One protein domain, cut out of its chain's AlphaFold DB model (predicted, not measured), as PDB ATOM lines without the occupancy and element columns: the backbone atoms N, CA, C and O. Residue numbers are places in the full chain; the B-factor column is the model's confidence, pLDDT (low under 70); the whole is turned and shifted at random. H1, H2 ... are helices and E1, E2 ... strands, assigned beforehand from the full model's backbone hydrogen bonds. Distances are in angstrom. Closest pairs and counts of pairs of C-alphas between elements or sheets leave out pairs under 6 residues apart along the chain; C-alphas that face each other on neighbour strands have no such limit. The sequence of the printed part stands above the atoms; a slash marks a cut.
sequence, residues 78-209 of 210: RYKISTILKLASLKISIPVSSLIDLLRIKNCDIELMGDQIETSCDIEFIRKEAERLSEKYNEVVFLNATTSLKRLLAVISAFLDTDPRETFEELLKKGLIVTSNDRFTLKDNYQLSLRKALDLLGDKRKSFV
ATOM      1  N   ARG A  78      59.638  35.882  22.236       89.12
ATOM      2  CA  ARG A  78      59.303  36.432  20.929       89.12
ATOM      3  C   ARG A  78      58.441  35.446  20.182       89.12
ATOM      4  O   ARG A  78      58.831  34.296  19.985       89.12
ATOM      5  N   TYR A  79      57.285  35.918  19.756       90.62
ATOM      6  CA  TYR A  79      56.337  35.130  18.995       90.62
ATOM      7  C   TYR A  79      55.949  35.891  17.742       90.62
ATOM      8  O   TYR A  79      55.587  37.064  17.809       90.62
ATOM      9  N   LYS A  80      55.984  35.215  16.592       93.50
ATOM     10  CA  LYS A  80      55.373  35.755  15.378       93.50
ATOM     11  C   LYS A  80      53.867  35.836  15.585       93.50
ATOM     12  O   LYS A  80      53.243  34.855  15.992       93.50
ATOM     13  N   ILE A  81      53.280  36.978  15.240       94.00
ATOM     14  CA  ILE A  81      51.830  37.182  15.323       94.00
ATOM     15  C   ILE A  81      51.104  36.128  14.487       94.00
ATOM     16  O   ILE A  81      50.135  35.530  14.943       94.00
ATOM     17  N   SER A  82      51.618  35.836  13.293       91.50
ATOM     18  CA  SER A  82      51.056  34.808  12.416       91.50
ATOM     19  C   SER A  82      51.029  33.422  13.064       91.50
ATOM     20  O   SER A  82      50.082  32.678  12.843       91.50
ATOM     21  N   THR A  83      52.020  33.075  13.889       91.31
ATOM     22  CA  THR A  83      52.027  31.814  14.642       91.31
ATOM     23  C   THR A  83      50.935  31.807  15.705       91.31
ATOM     24  O   THR A  83      50.176  30.847  15.772       91.31
ATOM     25  N   ILE A  84      50.808  32.882  16.486       91.19
ATOM     26  CA  ILE A  84      49.764  33.009  17.515       91.19
ATOM     27  C   ILE A  84      48.374  32.858  16.897       91.19
ATOM     28  O   ILE A  84      47.575  32.050  17.361       91.19
ATOM     29  N   LEU A  85      48.102  33.602  15.822       91.00
ATOM     30  CA  LEU A  85      46.794  33.602  15.171       91.00
ATOM     31  C   LEU A  85      46.478  32.266  14.484       91.00
ATOM     32  O   LEU A  85      45.318  31.889  14.437       91.00
ATOM     33  N   LYS A  86      47.488  31.540  13.979       89.44
ATOM     34  CA  LYS A  86      47.309  30.191  13.409       89.44
ATOM     35  C   LYS A  86      47.023  29.127  14.465       89.44
ATOM     36  O   LYS A  86      46.334  28.160  14.168       89.44
ATOM     37  N   LEU A  87      47.603  29.267  15.656       88.75
ATOM     38  CA  LEU A  87      47.365  28.346  16.769       88.75
ATOM     39  C   LEU A  87      46.006  28.589  17.429       88.75
ATOM     40  O   LEU A  87      45.452  27.679  18.038       88.75
ATOM     41  N   ALA A  88      45.488  29.812  17.341       92.00
ATOM     42  CA  ALA A  88      44.193  30.172  17.887       92.00
ATOM     43  C   ALA A  88      43.050  29.733  16.957       92.00
ATOM     44  O   ALA A  88      43.055  29.999  15.756       92.00
ATOM     45  N   SER A  89      42.023  29.124  17.536       93.00
ATOM     46  CA  SER A  89      40.763  28.782  16.875       93.00
ATOM     47  C   SER A  89      39.849  30.009  16.843       93.00
ATOM     48  O   SER A  89      38.863  30.107  17.573       93.00
ATOM     49  N   LEU A  90      40.227  31.001  16.038       95.94
ATOM     50  CA  LEU A  90      39.522  32.280  15.952       95.94
ATOM     51  C   LEU A  90      38.146  32.104  15.289       95.94
ATOM     52  O   LEU A  90      38.061  31.642  14.153       95.94
ATOM     53  N   LYS A  91      37.073  32.545  15.961       95.19
ATOM     54  CA  LYS A  91      35.721  32.627  15.371       95.19
ATOM     55  C   LYS A  91      35.658  33.648  14.230       95.19
ATOM     56  O   LYS A  91      34.943  33.454  13.254       95.19
ATOM     57  N   ILE A  92      36.416  34.734  14.360       95.31
ATOM     58  CA  ILE A  92      36.595  35.786  13.357       95.31
ATOM     59  C   ILE A  92      38.003  36.384  13.456       95.31
ATOM     60  O   ILE A  92      38.617  36.391  14.527       95.31
ATOM     61  N   SER A  93      38.515  36.931  12.351       94.12
ATOM     62  CA  SER A  93      39.764  37.701  12.370       94.12
ATOM     63  C   SER A  93      39.653  38.904  13.310       94.12
ATOM     64  O   SER A  93      38.651  39.624  13.304       94.12
ATOM     65  N   ILE A  94      40.699  39.133  14.104       96.00
ATOM     66  CA  ILE A  94      40.764  40.211  15.093       96.00
ATOM     67  C   ILE A  94      41.873  41.210  14.762       96.00
ATOM     68  O   ILE A  94      42.940  40.816  14.283       96.00
ATOM     69  N   PRO A  95      41.687  42.507  15.065       94.06
ATOM     70  CA  PRO A  95      42.781  43.460  14.977       94.06
ATOM     71  C   PRO A  95      43.873  43.124  16.004       94.06
ATOM     72  O   PRO A  95      43.598  43.004  17.197       94.06
ATOM     73  N   VAL A  96      45.131  43.050  15.561       94.69
ATOM     74  CA  VAL A  96      46.290  42.763  16.434       94.69
ATOM     75  C   VAL A  96      46.412  43.782  17.571       94.69
ATOM     76  O   VAL A  96      46.730  43.418  18.699       94.69
ATOM     77  N   SER A  97      46.105  45.055  17.298       94.06
ATOM     78  CA  SER A  97      46.104  46.107  18.326       94.06
ATOM     79  C   SER A  97      45.147  45.804  19.481       94.06
ATOM     80  O   SER A  97      45.511  46.026  20.628       94.06
ATOM     81  N   SER A  98      43.978  45.225  19.199       96.25
ATOM     82  CA  SER A  98      43.010  44.811  20.220       96.25
ATOM     83  C   SER A  98      43.572  43.714  21.125       96.25
ATOM     84  O   SER A  98      43.380  43.752  22.337       96.25
ATOM     85  N   LEU A  99      44.286  42.743  20.543       96.88
ATOM     86  CA  LEU A  99      44.935  41.674  21.303       96.88
ATOM     87  C   LEU A  99      46.036  42.238  22.203       96.88
ATOM     88  O   LEU A  99      46.115  41.880  23.373       96.88
ATOM     89  N   ILE A 100      46.854  43.155  21.683       95.50
ATOM     90  CA  ILE A 100      47.895  43.826  22.471       95.50
ATOM     91  C   ILE A 100      47.275  44.611  23.631       95.50
ATOM     92  O   ILE A 100      47.753  44.489  24.756       95.50
ATOM     93  N   ASP A 101      46.214  45.384  23.379       94.94
ATOM     94  CA  ASP A 101      45.518  46.138  24.424       94.94
ATOM     95  C   ASP A 101      44.991  45.195  25.517       94.94
ATOM     96  O   ASP A 101      45.274  45.408  26.694       94.94
ATOM     97  N   LEU A 102      44.312  44.104  25.141       96.12
ATOM     98  CA  LEU A 102      43.817  43.095  26.084       96.12
ATOM     99  C   LEU A 102      44.941  42.507  26.953       96.12
ATOM    100  O   LEU A 102      44.803  42.416  28.174       96.12
ATOM    101  N   LEU A 103      46.062  42.129  26.337       92.69
ATOM    102  CA  LEU A 103      47.205  41.550  27.046       92.69
ATOM    103  C   LEU A 103      47.849  42.560  28.005       92.69
ATOM    104  O   LEU A 103      48.164  42.200  29.139       92.69
ATOM    105  N   ARG A 104      47.981  43.831  27.602       88.38
ATOM    106  CA  ARG A 104      48.495  44.903  28.475       88.38
ATOM    107  C   ARG A 104      47.622  45.104  29.703       88.38
ATOM    108  O   ARG A 104      48.139  45.197  30.810       88.38
ATOM    109  N   ILE A 105      46.303  45.126  29.520       89.31
ATOM    110  CA  ILE A 105      45.344  45.287  30.624       89.31
ATOM    111  C   ILE A 105      45.419  44.093  31.590       89.31
ATOM    112  O   ILE A 105      45.245  44.251  32.796       89.31
ATOM    113  N   LYS A 106      45.752  42.901  31.084       83.62
ATOM    114  CA  LYS A 106      46.023  41.697  31.887       83.62
ATOM    115  C   LYS A 106      47.429  41.659  32.500       83.62
ATOM    116  O   LYS A 106      47.836  40.619  33.010       83.62
ATOM    117  N   ASN A 107      48.146  42.783  32.503       82.88
ATOM    118  CA  ASN A 107      49.500  42.931  33.040       82.88
ATOM    119  C   ASN A 107      50.565  42.076  32.326       82.88
ATOM    120  O   ASN A 107      51.599  41.764  32.917       82.88
ATOM    121  N   CYS A 108      50.356  41.715  31.054       80.81
ATOM    122  CA  CYS A 108      51.460  41.245  30.222       80.81
ATOM    123  C   CYS A 108      52.343  42.443  29.849       80.81
ATOM    124  O   CYS A 108      51.863  43.407  29.248       80.81
ATOM    125  N   ASP A 109      53.640  42.358  30.140       80.38
ATOM    126  CA  ASP A 109      54.629  43.219  29.494       80.38
ATOM    127  C   ASP A 109      54.674  42.795  28.022       80.38
ATOM    128  O   ASP A 109      54.888  41.613  27.736       80.38
ATOM    129  N   ILE A 110      54.345  43.700  27.100       87.56
ATOM    130  CA  ILE A 110      54.217  43.387  25.675       87.56
ATOM    131  C   ILE A 110      54.548  44.583  24.781       87.56
ATOM    132  O   ILE A 110      53.960  45.670  24.873       87.56
ATOM    133  N   GLU A 111      55.441  44.324  23.834       88.81
ATOM    134  CA  GLU A 111      55.871  45.257  22.802       88.81
ATOM    135  C   GLU A 111      55.688  44.636  21.416       88.81
ATOM    136  O   GLU A 111      55.958  43.454  21.195       88.81
ATOM    137  N   LEU A 112      55.195  45.443  20.475       90.69
ATOM    138  CA  LEU A 112      55.055  45.054  19.078       90.69
ATOM    139  C   LEU A 112      56.342  45.408  18.332       90.69
ATOM    140  O   LEU A 112      56.683  46.582  18.206       90.69
ATOM    141  N   MET A 113      57.013  44.391  17.807       88.88
ATOM    142  CA  MET A 113      58.282  44.480  17.093       88.88
ATOM    143  C   MET A 113      58.077  44.000  15.651       88.88
ATOM    144  O   MET A 113      58.406  42.867  15.302       88.88
ATOM    145  N   GLY A 114      57.472  44.845  14.812       90.25
ATOM    146  CA  GLY A 114      57.141  44.490  13.427       90.25
ATOM    147  C   GLY A 114      56.066  43.400  13.350       90.25
ATOM    148  O   GLY A 114      54.918  43.640  13.716       90.25
ATOM    149  N   ASP A 115      56.431  42.207  12.867       91.06
ATOM    150  CA  ASP A 115      55.548  41.032  12.767       91.06
ATOM    151  C   ASP A 115      55.582  40.127  14.016       91.06
ATOM    152  O   ASP A 115      54.937  39.069  14.052       91.06
ATOM    153  N   GLN A 116      56.327  40.532  15.044       93.69
ATOM    154  CA  GLN A 116      56.502  39.789  16.286       93.69
ATOM    155  C   GLN A 116      55.986  40.573  17.480       93.69
ATOM    156  O   GLN A 116      56.019  41.800  17.504       93.69
ATOM    157  N   ILE A 117      55.568  39.846  18.507       93.12
ATOM    158  CA  ILE A 117      55.407  40.403  19.843       93.12
ATOM    159  C   ILE A 117      56.537  39.902  20.726       93.12
ATOM    160  O   ILE A 117      56.894  38.722  20.692       93.12
ATOM    161  N   GLU A 118      57.091  40.809  21.511       90.69
ATOM    162  CA  GLU A 118      57.995  40.494  22.599       90.69
ATOM    163  C   GLU A 118      57.208  40.634  23.905       90.69
ATOM    164  O   GLU A 118      56.638  41.691  24.162       90.69
ATOM    165  N   THR A 119      57.104  39.565  24.702       87.44
ATOM    166  CA  THR A 119      56.198  39.567  25.858       87.44
ATOM    167  C   THR A 119      56.642  38.704  27.033       87.44
ATOM    168  O   THR A 119      57.354  37.712  26.868       87.44
ATOM    169  N   SER A 120      56.199  39.065  28.237       82.00
ATOM    170  CA  SER A 120      56.307  38.213  29.420       82.00
ATOM    171  C   SER A 120      55.388  36.981  29.324       82.00
ATOM    172  O   SER A 120      55.751  35.893  29.762       82.00
ATOM    173  N   CYS A 121      54.225  37.077  28.691       84.94
ATOM    174  CA  CYS A 121      53.239  35.994  28.693       84.94
ATOM    175  C   CYS A 121      53.657  34.779  27.833       84.94
ATOM    176  O   CYS A 121      54.469  34.880  26.911       84.94
ATOM    177  N   ASP A 122      53.181  33.581  28.181       86.38
ATOM    178  CA  ASP A 122      53.425  32.372  27.386       86.38
ATOM    179  C   ASP A 122      52.455  32.276  26.195       86.38
ATOM    180  O   ASP A 122      51.394  32.901  26.175       86.38
ATOM    181  N   ILE A 123      52.834  31.500  25.176       87.62
ATOM    182  CA  ILE A 123      52.052  31.396  23.936       87.62
ATOM    183  C   ILE A 123      50.653  30.818  24.155       87.62
ATOM    184  O   ILE A 123      49.731  31.202  23.444       87.62
ATOM    185  N   GLU A 124      50.481  29.926  25.131       85.00
ATOM    186  CA  GLU A 124      49.206  29.261  25.394       85.00
ATOM    187  C   GLU A 124      48.216  30.227  26.053       85.00
ATOM    188  O   GLU A 124      47.048  30.288  25.669       85.00
ATOM    189  N   PHE A 125      48.695  31.055  26.981       88.75
ATOM    190  CA  PHE A 125      47.934  32.174  27.523       88.75
ATOM    191  C   PHE A 125      47.500  33.140  26.414       88.75
ATOM    192  O   PHE A 125      46.319  33.462  26.292       88.75
ATOM    193  N   ILE A 126      48.437  33.560  25.560       95.12
ATOM    194  CA  ILE A 126      48.156  34.505  24.469       95.12
ATOM    195  C   ILE A 126      47.144  33.918  23.479       95.12
ATOM    196  O   ILE A 126      46.232  34.622  23.049       95.12
ATOM    197  N   ARG A 127      47.275  32.627  23.143       94.88
ATOM    198  CA  ARG A 127      46.339  31.894  22.281       94.88
ATOM    199  C   ARG A 127      44.920  31.938  22.848       94.88
ATOM    200  O   ARG A 127      44.003  32.327  22.132       94.88
ATOM    201  N   LYS A 128      44.743  31.610  24.133       95.69
ATOM    202  CA  LYS A 128      43.430  31.643  24.802       95.69
ATOM    203  C   LYS A 128      42.821  33.042  24.824       95.69
ATOM    204  O   LYS A 128      41.626  33.197  24.588       95.69
ATOM    205  N   GLU A 129      43.624  34.069  25.090       96.81
ATOM    206  CA  GLU A 129      43.132  35.450  25.077       96.81
ATOM    207  C   GLU A 129      42.785  35.925  23.655       96.81
ATOM    208  O   GLU A 129      41.817  36.662  23.482       96.81
ATOM    209  N   ALA A 130      43.499  35.458  22.624       97.75
ATOM    210  CA  ALA A 130      43.136  35.706  21.229       97.75
ATOM    211  C   ALA A 130      41.799  35.046  20.849       97.75
ATOM    212  O   ALA A 130      40.972  35.683  20.196       97.75
ATOM    213  N   GLU A 131      41.555  33.810  21.290       97.88
ATOM    214  CA  GLU A 131      40.276  33.112  21.087       97.88
ATOM    215  C   GLU A 131      39.123  33.825  21.791       97.88
ATOM    216  O   GLU A 131      38.116  34.135  21.151       97.88
ATOM    217  N   ARG A 132      39.295  34.174  23.073       97.75
ATOM    218  CA  ARG A 132      38.285  34.923  23.835       97.75
ATOM    219  C   ARG A 132      37.974  36.265  23.178       97.75
ATOM    220  O   ARG A 132      36.814  36.636  23.027       97.75
ATOM    221  N   LEU A 133      39.004  36.998  22.762       98.19
ATOM    222  CA  LEU A 133      38.819  38.269  22.073       98.19
ATOM    223  C   LEU A 133      38.094  38.091  20.737       98.19
ATOM    224  O   LEU A 133      37.240  38.904  20.403       98.19
ATOM    225  N   SER A 134      38.417  37.042  19.983       98.12
ATOM    226  CA  SER A 134      37.758  36.718  18.716       98.12
ATOM    227  C   SER A 134      36.277  36.423  18.897       98.12
ATOM    228  O   SER A 134      35.455  36.935  18.141       98.12
ATOM    229  N   GLU A 135      35.923  35.680  19.940       97.81
ATOM    230  CA  GLU A 135      34.532  35.442  20.299       97.81
ATOM    231  C   GLU A 135      33.785  36.749  20.577       97.81
ATOM    232  O   GLU A 135      32.805  37.049  19.894       97.81
ATOM    233  N   LYS A 136      34.312  37.591  21.472       97.75
ATOM    234  CA  LYS A 136      33.680  38.878  21.801       97.75
ATOM    235  C   LYS A 136      33.645  39.836  20.614       97.75
ATOM    236  O   LYS A 136      32.687  40.588  20.454       97.75
ATOM    237  N   TYR A 137      34.659  39.806  19.750       97.44
ATOM    238  CA  TYR A 137      34.698  40.631  18.546       97.44
ATOM    239  C   TYR A 137      33.649  40.197  17.516       97.44
ATOM    240  O   TYR A 137      33.019  41.048  16.886       97.44
ATOM    241  N   ASN A 138      33.415  38.889  17.376       96.94
ATOM    242  CA  ASN A 138      32.387  38.343  16.494       96.94
ATOM    243  C   ASN A 138      30.978  38.812  16.889       96.94
ATOM    244  O   ASN A 138      30.157  39.106  16.027       96.94
ATOM    245  N   GLU A 139      30.710  38.946  18.185       96.19
ATOM    246  CA  GLU A 139      29.414  39.413  18.691       96.19
ATOM    247  C   GLU A 139      29.152  40.902  18.390       96.19
ATOM    248  O   GLU A 139      28.006  41.309  18.194       96.19
ATOM    249  N   VAL A 140      30.203  41.726  18.301       96.56
ATOM    250  CA  VAL A 140      30.082  43.182  18.080       96.56
ATOM    251  C   VAL A 140      30.306  43.611  16.632       96.56
ATOM    252  O   VAL A 140      30.033  44.764  16.283       96.56
ATOM    253  N   VAL A 141      30.802  42.722  15.764       93.56
ATOM    254  CA  VAL A 141      31.197  43.083  14.391       93.56
ATOM    255  C   VAL A 141      30.023  43.624  13.571       93.56
ATOM    256  O   VAL A 141      30.214  44.529  12.757       93.56
ATOM    257  N   PHE A 142      28.804  43.160  13.851       90.69
ATOM    258  CA  PHE A 142      27.579  43.571  13.159       90.69
ATOM    259  C   PHE A 142      26.867  44.766  13.802       90.69
ATOM    260  O   PHE A 142      25.886  45.256  13.249       90.69
ATOM    261  N   LEU A 143      27.357  45.287  14.935       93.94
ATOM    262  CA  LEU A 143      26.759  46.471  15.552       93.94
ATOM    263  C   LEU A 143      26.859  47.682  14.621       93.94
ATOM    264  O   LEU A 143      27.881  47.896  13.955       93.94
ATOM    265  N   ASN A 144      25.833  48.531  14.627       94.94
ATOM    266  CA  ASN A 144      25.859  49.802  13.910       94.94
ATOM    267  C   ASN A 144      26.694  50.854  14.671       94.94
ATOM    268  O   ASN A 144      26.197  51.837  15.219       94.94
ATOM    269  N   ALA A 145      27.996  50.590  14.757       96.12
ATOM    270  CA  ALA A 145      28.963  51.319  15.567       96.12
ATOM    271  C   ALA A 145      30.253  51.595  14.783       96.12
ATOM    272  O   ALA A 145      30.547  50.931  13.780       96.12
ATOM    273  N   THR A 146      31.044  52.571  15.224       95.94
ATOM    274  CA  THR A 146      32.389  52.812  14.678       95.94
ATOM    275  C   THR A 146      33.343  51.669  15.025       95.94
ATOM    276  O   THR A 146      33.181  50.981  16.035       95.94
ATOM    277  N   THR A 147      34.374  51.458  14.202       94.81
ATOM    278  CA  THR A 147      35.379  50.401  14.422       94.81
ATOM    279  C   THR A 147      36.069  50.544  15.779       94.81
ATOM    280  O   THR A 147      36.288  49.552  16.469       94.81
ATOM    281  N   SER A 148      36.352  51.781  16.199       95.56
ATOM    282  CA  SER A 148      36.947  52.077  17.506       95.56
ATOM    283  C   SER A 148      36.058  51.634  18.668       95.56
ATOM    284  O   SER A 148      36.573  51.080  19.637       95.56
ATOM    285  N   LEU A 149      34.738  51.834  18.564       97.00
ATOM    286  CA  LEU A 149      33.792  51.378  19.580       97.00
ATOM    287  C   LEU A 149      33.693  49.848  19.599       97.00
ATOM    288  O   LEU A 149      33.821  49.254  20.663       97.00
ATOM    289  N   LYS A 150      33.562  49.194  18.436       97.00
ATOM    290  CA  LYS A 150      33.549  47.719  18.343       97.00
ATOM    291  C   LYS A 150      34.793  47.101  18.976       97.00
ATOM    292  O   LYS A 150      34.692  46.166  19.763       97.00
ATOM    293  N   ARG A 151      35.967  47.668  18.680       96.75
ATOM    294  CA  ARG A 151      37.228  47.254  19.301       96.75
ATOM    295  C   ARG A 151      37.184  47.398  20.819       96.75
ATOM    296  O   ARG A 151      37.551  46.456  21.511       96.75
ATOM    297  N   LEU A 152      36.754  48.558  21.320       97.31
ATOM    298  CA  LEU A 152      36.698  48.812  22.757       97.31
ATOM    299  C   LEU A 152      35.791  47.802  23.462       97.31
ATOM    300  O   LEU A 152      36.208  47.217  24.457       97.31
ATOM    301  N   LEU A 153      34.586  47.581  22.926       97.62
ATOM    302  CA  LEU A 153      33.629  46.621  23.473       97.62
ATOM    303  C   LEU A 153      34.256  45.234  23.558       97.62
ATOM    304  O   LEU A 153      34.334  44.676  24.641       97.62
ATOM    305  N   ALA A 154      34.805  44.722  22.455       97.88
ATOM    306  CA  ALA A 154      35.409  43.394  22.447       97.88
ATOM    307  C   ALA A 154      36.560  43.250  23.457       97.88
ATOM    308  O   ALA A 154      36.634  42.241  24.154       97.88
ATOM    309  N   VAL A 155      37.440  44.254  23.566       97.75
ATOM    310  CA  VAL A 155      38.570  44.236  24.512       97.75
ATOM    311  C   VAL A 155      38.083  44.244  25.959       97.75
ATOM    312  O   VAL A 155      38.523  43.415  26.753       97.75
ATOM    313  N   ILE A 156      37.165  45.149  26.308       96.38
ATOM    314  CA  ILE A 156      36.634  45.251  27.671       96.38
ATOM    315  C   ILE A 156      35.847  43.993  28.042       96.38
ATOM    316  O   ILE A 156      36.070  43.434  29.114       96.38
ATOM    317  N   SER A 157      34.986  43.505  27.152       96.44
ATOM    318  CA  SER A 157      34.189  42.302  27.398       96.44
ATOM    319  C   SER A 157      35.056  41.055  27.518       96.44
ATOM    320  O   SER A 157      34.800  40.225  28.385       96.44
ATOM    321  N   ALA A 158      36.127  40.935  26.725       96.69
ATOM    322  CA  ALA A 158      37.090  39.841  26.857       96.69
ATOM    323  C   ALA A 158      37.917  39.943  28.150       96.69
ATOM    324  O   ALA A 158      38.250  38.927  28.760       96.69
ATOM    325  N   PHE A 159      38.249  41.157  28.596       94.25
ATOM    326  CA  PHE A 159      38.965  41.365  29.852       94.25
ATOM    327  C   PHE A 159      38.100  41.029  31.074       94.25
ATOM    328  O   PHE A 159      38.546  40.311  31.972       94.25
ATOM    329  N   LEU A 160      36.866  41.537  31.096       90.56
ATOM    330  CA  LEU A 160      35.924  41.373  32.202       90.56
ATOM    331  C   LEU A 160      35.153  40.052  32.154       90.56
ATOM    332  O   LEU A 160      34.491  39.730  33.137       90.56
ATOM    333  N   ASP A 161      35.276  39.296  31.065       91.25
ATOM    334  CA  ASP A 161      34.524  38.069  30.793       91.25
ATOM    335  C   ASP A 161      33.006  38.292  30.867       91.25
ATOM    336  O   ASP A 161      32.278  37.607  31.575       91.25
ATOM    337  N   THR A 162      32.541  39.331  30.169       92.50
ATOM    338  CA  THR A 162      31.136  39.779  30.162       92.50
ATOM    339  C   THR A 162      30.548  39.720  28.758       92.50
ATOM    340  O   THR A 162      31.264  39.536  27.763       92.50
ATOM    341  N   ASP A 163      29.228  39.849  28.660       93.81
ATOM    342  CA  ASP A 163      28.555  40.007  27.376       93.81
ATOM    343  C   ASP A 163      28.854  41.410  26.788       93.81
ATOM    344  O   ASP A 163      28.816  42.422  27.506       93.81
ATOM    345  N   PRO A 164      29.187  41.527  25.488       95.50
ATOM    346  CA  PRO A 164      29.429  42.820  24.857       95.50
ATOM    347  C   PRO A 164      28.237  43.773  24.845       95.50
ATOM    348  O   PRO A 164      28.446  44.986  24.820       95.50
ATOM    349  N   ARG A 165      27.000  43.268  24.892       94.31
ATOM    350  CA  ARG A 165      25.786  44.085  25.025       94.31
ATOM    351  C   ARG A 165      25.693  44.693  26.417       94.31
ATOM    352  O   ARG A 165      25.470  45.893  26.519       94.31
ATOM    353  N   GLU A 166      25.965  43.918  27.465       94.00
ATOM    354  CA  GLU A 166      26.038  44.445  28.837       94.00
ATOM    355  C   GLU A 166      27.117  45.529  28.946       94.00
ATOM    356  O   GLU A 166      26.889  46.612  29.486       94.00
ATOM    357  N   THR A 167      28.288  45.270  28.356       94.69
ATOM    358  CA  THR A 167      29.377  46.254  28.296       94.69
ATOM    359  C   THR A 167      28.935  47.517  27.551       94.69
ATOM    360  O   THR A 167      29.189  48.629  28.011       94.69
ATOM    361  N   PHE A 168      28.252  47.370  26.414       96.31
ATOM    362  CA  PHE A 168      27.729  48.490  25.635       96.31
ATOM    363  C   PHE A 168      26.741  49.335  26.439       96.31
ATOM    364  O   PHE A 168      26.893  50.555  26.493       96.31
ATOM    365  N   GLU A 169      25.768  48.705  27.093       94.94
ATOM    366  CA  GLU A 169      24.774  49.397  27.912       94.94
ATOM    367  C   GLU A 169      25.418  50.159  29.069       94.94
ATOM    368  O   GLU A 169      25.064  51.310  29.324       94.94
ATOM    369  N   GLU A 170      26.389  49.556  29.754       93.62
ATOM    370  CA  GLU A 170      27.101  50.225  30.841       93.62
ATOM    371  C   GLU A 170      27.905  51.426  30.331       93.62
ATOM    372  O   GLU A 170      27.832  52.510  30.912       93.62
ATOM    373  N   LEU A 171      28.626  51.290  29.214       94.94
ATOM    374  CA  LEU A 171      29.370  52.406  28.624       94.94
ATOM    375  C   LEU A 171      28.441  53.523  28.122       94.94
ATOM    376  O   LEU A 171      28.781  54.703  28.249       94.94
ATOM    377  N   LEU A 172      27.262  53.171  27.604       95.25
ATOM    378  CA  LEU A 172      26.232  54.127  27.205       95.25
ATOM    379  C   LEU A 172      25.681  54.882  28.423       95.25
ATOM    380  O   LEU A 172      25.695  56.113  28.429       95.25
ATOM    381  N   LYS A 173      25.299  54.172  29.494       94.50
ATOM    382  CA  LYS A 173      24.834  54.765  30.766       94.50
ATOM    383  C   LYS A 173      25.875  55.694  31.391       94.50
ATOM    384  O   LYS A 173      25.525  56.699  32.003       94.50
ATOM    385  N   LYS A 174      27.163  55.372  31.247       92.75
ATOM    386  CA  LYS A 174      28.282  56.191  31.743       92.75
ATOM    387  C   LYS A 174      28.657  57.351  30.813       92.75
ATOM    388  O   LYS A 174      29.576  58.102  31.130       92.75
ATOM    389  N   GLY A 175      27.966  57.516  29.683       94.75
ATOM    390  CA  GLY A 175      28.188  58.619  28.748       94.75
ATOM    391  C   GLY A 175      29.514  58.536  27.986       94.75
ATOM    392  O   GLY A 175      30.040  59.568  27.568       94.75
ATOM    393  N   LEU A 176      30.073  57.331  27.827       95.44
ATOM    394  CA  LEU A 176      31.278  57.072  27.021       95.44
ATOM    395  C   LEU A 176      30.947  56.824  25.546       95.44
ATOM    396  O   LEU A 176      31.828  56.921  24.690       95.44
ATOM    397  N   ILE A 177      29.682  56.522  25.254       97.19
ATOM    398  CA  ILE A 177      29.150  56.298  23.913       97.19
ATOM    399  C   ILE A 177      28.164  57.419  23.586       97.19
ATOM    400  O   ILE A 177      27.357  57.810  24.427       97.19
ATOM    401  N   VAL A 178      28.230  57.922  22.358       95.62
ATOM    402  CA  VAL A 178      27.294  58.898  21.790       95.62
ATOM    403  C   VAL A 178      26.816  58.416  20.425       95.62
ATOM    404  O   VAL A 178      27.469  57.590  19.783       95.62
ATOM    405  N   THR A 179      25.686  58.941  19.963       95.56
ATOM    406  CA  THR A 179      25.181  58.686  18.609       95.56
ATOM    407  C   THR A 179      25.605  59.827  17.689       95.56
ATOM    408  O   THR A 179      25.402  60.992  18.017       95.56
ATOM    409  N   SER A 180      26.198  59.498  16.544       92.19
ATOM    410  CA  SER A 180      26.603  60.450  15.506       92.19
ATOM    411  C   SER A 180      26.301  59.852  14.136       92.19
ATOM    412  O   SER A 180      26.769  58.754  13.844       92.19
ATOM    413  N   ASN A 181      25.561  60.574  13.287       88.75
ATOM    414  CA  ASN A 181      25.140  60.112  11.954       88.75
ATOM    415  C   ASN A 181      24.511  58.706  11.995       88.75
ATOM    416  O   ASN A 181      24.975  57.800  11.304       88.75
ATOM    417  N   ASP A 182      23.542  58.508  12.892       90.38
ATOM    418  CA  ASP A 182      22.848  57.230  13.124       90.38
ATOM    419  C   ASP A 182      23.755  56.048  13.496       90.38
ATOM    420  O   ASP A 182      23.362  54.889  13.383       90.38
ATOM    421  N   ARG A 183      24.979  56.314  13.968       94.19
ATOM    422  CA  ARG A 183      25.936  55.296  14.414       94.19
ATOM    423  C   ARG A 183      26.405  55.564  15.830       94.19
ATOM    424  O   ARG A 183      26.682  56.704  16.204       94.19
ATOM    425  N   PHE A 184      26.595  54.500  16.600       97.12
ATOM    426  CA  PHE A 184      27.224  54.613  17.911       97.12
ATOM    427  C   PHE A 184      28.730  54.841  17.774       97.12
ATOM    428  O   PHE A 184      29.429  54.141  17.033       97.12
ATOM    429  N   THR A 185      29.251  55.810  18.514       97.06
ATOM    430  CA  THR A 185      30.672  56.150  18.537       97.06
ATOM    431  C   THR A 185      31.142  56.463  19.950       97.06
ATOM    432  O   THR A 185      30.348  56.746  20.840       97.06
ATOM    433  N   LEU A 186      32.454  56.404  20.158       96.75
ATOM    434  CA  LEU A 186      33.069  56.858  21.399       96.75
ATOM    435  C   LEU A 186      32.970  58.379  21.498       96.75
ATOM    436  O   LEU A 186      33.198  59.079  20.510       96.75
ATOM    437  N   LYS A 187      32.653  58.870  22.697       94.94
ATOM    438  CA  LYS A 187      32.648  60.304  23.015       94.94
ATOM    439  C   LYS A 187      34.051  60.907  22.947       94.94
ATOM    440  O   LYS A 187      34.221  62.031  22.491       94.94
ATOM    441  N   ASP A 188      35.038  60.147  23.409       94.56
ATOM    442  CA  ASP A 188      36.447  60.525  23.440       94.56
ATOM    443  C   ASP A 188      37.266  59.666  22.465       94.56
ATOM    444  O   ASP A 188      36.788  58.683  21.892       94.56
ATOM    445  N   ASN A 189      38.557  59.978  22.318       94.88
ATOM    446  CA  ASN A 189      39.472  59.081  21.616       94.88
ATOM    447  C   ASN A 189      39.542  57.698  22.299       94.88
ATOM    448  O   ASN A 189      39.233  57.533  23.485       94.88
ATOM    449  N   TYR A 190      39.980  56.693  21.538       95.31
ATOM    450  CA  TYR A 190      39.978  55.301  21.984       95.31
ATOM    451  C   TYR A 190      40.781  55.058  23.269       95.31
ATOM    452  O   TYR A 190      40.281  54.386  24.162       95.31
ATOM    453  N   GLN A 191      41.999  55.601  23.380       92.88
ATOM    454  CA  GLN A 191      42.875  55.328  24.528       92.88
ATOM    455  C   GLN A 191      42.302  55.917  25.820       92.88
ATOM    456  O   GLN A 191      42.283  55.257  26.859       92.88
ATOM    457  N   LEU A 192      41.760  57.136  25.744       93.19
ATOM    458  CA  LEU A 192      41.087  57.759  26.878       93.19
ATOM    459  C   LEU A 192      39.814  56.993  27.268       93.19
ATOM    460  O   LEU A 192      39.575  56.772  28.454       93.19
ATOM    461  N   SER A 193      39.030  56.552  26.282       95.38
ATOM    462  CA  SER A 193      37.817  55.758  26.515       95.38
ATOM    463  C   SER A 193      38.131  54.403  27.149       95.38
ATOM    464  O   SER A 193      37.436  53.993  28.073       95.38
ATOM    465  N   LEU A 194      39.200  53.737  26.700       93.56
ATOM    466  CA  LEU A 194      39.670  52.468  27.253       93.56
ATOM    467  C   LEU A 194      40.055  52.606  28.722       93.56
ATOM    468  O   LEU A 194      39.572  51.844  29.554       93.56
ATOM    469  N   ARG A 195      40.852  53.625  29.055       91.94
ATOM    470  CA  ARG A 195      41.221  53.913  30.442       91.94
ATOM    471  C   ARG A 195      39.992  54.180  31.314       91.94
ATOM    472  O   ARG A 195      39.821  53.519  32.330       91.94
ATOM    473  N   LYS A 196      39.105  55.088  30.887       92.75
ATOM    474  CA  LYS A 196      37.875  55.413  31.632       92.75
ATOM    475  C   LYS A 196      36.983  54.184  31.831       92.75
ATOM    476  O   LYS A 196      36.431  54.008  32.912       92.75
ATOM    477  N   ALA A 197      36.847  53.336  30.811       92.69
ATOM    478  CA  ALA A 197      36.073  52.102  30.898       92.69
ATOM    479  C   ALA A 197      36.657  51.135  31.940       92.69
ATOM    480  O   ALA A 197      35.907  50.576  32.734       92.69
ATOM    481  N   LEU A 198      37.983  50.972  31.975       89.00
ATOM    482  CA  LEU A 198      38.653  50.121  32.960       89.00
ATOM    483  C   LEU A 198      38.538  50.667  34.382       89.00
ATOM    484  O   LEU A 198      38.271  49.887  35.290       89.00
ATOM    485  N   ASP A 199      38.669  51.978  34.573       87.44
ATOM    486  CA  ASP A 199      38.505  52.603  35.889       87.44
ATOM    487  C   ASP A 199      37.064  52.403  36.408       87.44
ATOM    488  O   ASP A 199      36.844  52.023  37.554       87.44
ATOM    489  N   LEU A 200      36.062  52.579  35.540       86.25
ATOM    490  CA  LEU A 200      34.647  52.476  35.914       86.25
ATOM    491  C   LEU A 200      34.154  51.039  36.117       86.25
ATOM    492  O   LEU A 200      33.281  50.801  36.954       86.25
ATOM    493  N   LEU A 201      34.644  50.097  35.310       79.50
ATOM    494  CA  LEU A 201      34.143  48.719  35.281       79.50
ATOM    495  C   LEU A 201      35.067  47.742  36.019       79.50
ATOM    496  O   LEU A 201      34.598  46.728  36.533       79.50
ATOM    497  N   GLY A 202      36.359  48.052  36.125       63.47
ATOM    498  CA  GLY A 202      37.344  47.251  36.854       63.47
ATOM    499  C   GLY A 202      37.148  47.289  38.371       63.47
ATOM    500  O   GLY A 202      37.303  46.259  39.029       63.47
ATOM    501  N   ASP A 203      36.721  48.424  38.934       54.66
ATOM    502  CA  ASP A 203      36.449  48.547  40.375       54.66
ATOM    503  C   ASP A 203      35.201  47.766  40.829       54.66
ATOM    504  O   ASP A 203      35.126  47.336  41.986       54.66
ATOM    505  N   LYS A 204      34.265  47.453  39.918       52.38
ATOM    506  CA  LYS A 204      33.138  46.562  40.241       52.38
ATOM    507  C   LYS A 204      33.626  45.167  40.665       52.38
ATOM    508  O   LYS A 204      33.086  44.630  41.623       52.38
ATOM    509  N   ARG A 205      34.701  44.606  40.083       45.44
ATOM    510  CA  ARG A 205      35.247  43.293  40.513       45.44
ATOM    511  C   ARG A 205      35.854  43.297  41.922       45.44
ATOM    512  O   ARG A 205      35.844  42.255  42.565       45.44
ATOM    513  N   LYS A 206      36.350  44.436  42.422       38.59
ATOM    514  CA  LYS A 206      36.829  44.543  43.818       38.59
ATOM    515  C   LYS A 206      35.684  44.598  44.831       38.59
ATOM    516  O   LYS A 206      35.902  44.305  45.996       38.59
ATOM    517  N   SER A 207      34.481  44.953  44.380       31.09
ATOM    518  CA  SER A 207      33.310  45.158  45.239       31.09
ATOM    519  C   SER A 207      32.455  43.893  45.421       31.09
ATOM    520  O   SER A 207      31.606  43.861  46.301       31.09
ATOM    521  N   PHE A 208      32.684  42.843  44.621       31.34
ATOM    522  CA  PHE A 208      31.989  41.546  44.726       31.34
ATOM    523  C   PHE A 208      32.791  40.470  45.477       31.34
ATOM    524  O   PHE A 208      32.385  39.312  45.515       31.34
ATOM    525  N   VAL A 209      33.920  40.844  46.086       31.05
ATOM    526  CA  VAL A 209      34.659  39.996  47.030       31.05
ATOM    527  C   VAL A 209      34.510  40.620  48.416       31.05
ATOM    528  O   VAL A 209      35.416  41.293  48.900       31.05
TER     529      VAL A 209
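AT A GLANCE: This is residues 78 to 209 of the 210 residues of an uncharacterized protein of Thermoprotei archaeon (UniProt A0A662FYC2). A small three-stranded sheet, E1 E3 E2, stands at one end of the longest axis and the hairpin E4 and E5 at the other, with a core of mostly crossed helices between them. H3 runs from the sheet's end toward H5, crossing H4, which lies near the middle; H6 runs beside H4, and its far end reaches away from the body. The printed part has 132 residues with six named helices and five named strands, in the order E1 H1 H2 E2 E3 H3 H4 H5 E4 E5 H6; both sheets are antiparallel and the class is mostly helix. The whole is compact, with a radius of gyration of the C-alphas of 14.7 A and spans of 40 by 37 by 23 A.

IN THESE COORDINATES: The sheet holds E1, residues 78 to 80, beginning at C-alpha 78 (59.303, 36.432, 20.929), E3, residues 116 to 119, and E2, residues 110 to 113. H1 is residues 81 to 87 and H2 residues 96 to 105, 14.4 A long. H3, residues 123 to 140, is 25.6 A long and begins at C-alpha 123 (52.052, 31.396, 23.936). H4 is residues 147 to 160, 19.9 A, and H5 residues 164 to 173, 14.1 A. E4 is residues 177 to 180 and E5 residues 183 to 186. H6, residues 190 to 207, is 26.2 A long and ends at C-alpha 207 (33.310, 45.158, 45.239).

HOW THE PARTS SIT: In the sheet E3 is the inner strand; N 79 and O 117 are 3.0 A apart between E1 and E3, and N 113 and O 116 2.8 A in the hairpin E2 and E3. E1, H1 H2 and E2 form a split strand-helix-strand unit, two strands running the same way with E3 between them; its crossover is right-handed. H1 and H2 are on the sheet, in two layers, helices on one face of a sheet. H3 touches H4 at a steep tilt of 54 degrees, opposite ways, closest at the C-alphas of Tyr 137 and Ala 154, 4.8 A. H2 touches H4 at the C-alphas of Leu 102 and Val 155, 5.6 A. H4 touches H6 at a shallow tilt of 22 degrees, the same way, closest at the C-alphas of Ser 148 and Tyr 190, 6.3 A. In the hairpin E4 and E5, N 185 and O 178 are 2.8 A apart. In H1 to H5 every O i to N i+4 pair is within hydrogen-bond range; in H6, 10 of 14.

THE WHOLE: The two C-alphas farthest apart are those of Arg 78 and Asp 182, 42.7 A. The printed part has no cut and no long link. The mean pLDDT of the printed part is 90.1; residues 202 to 209 are under 70.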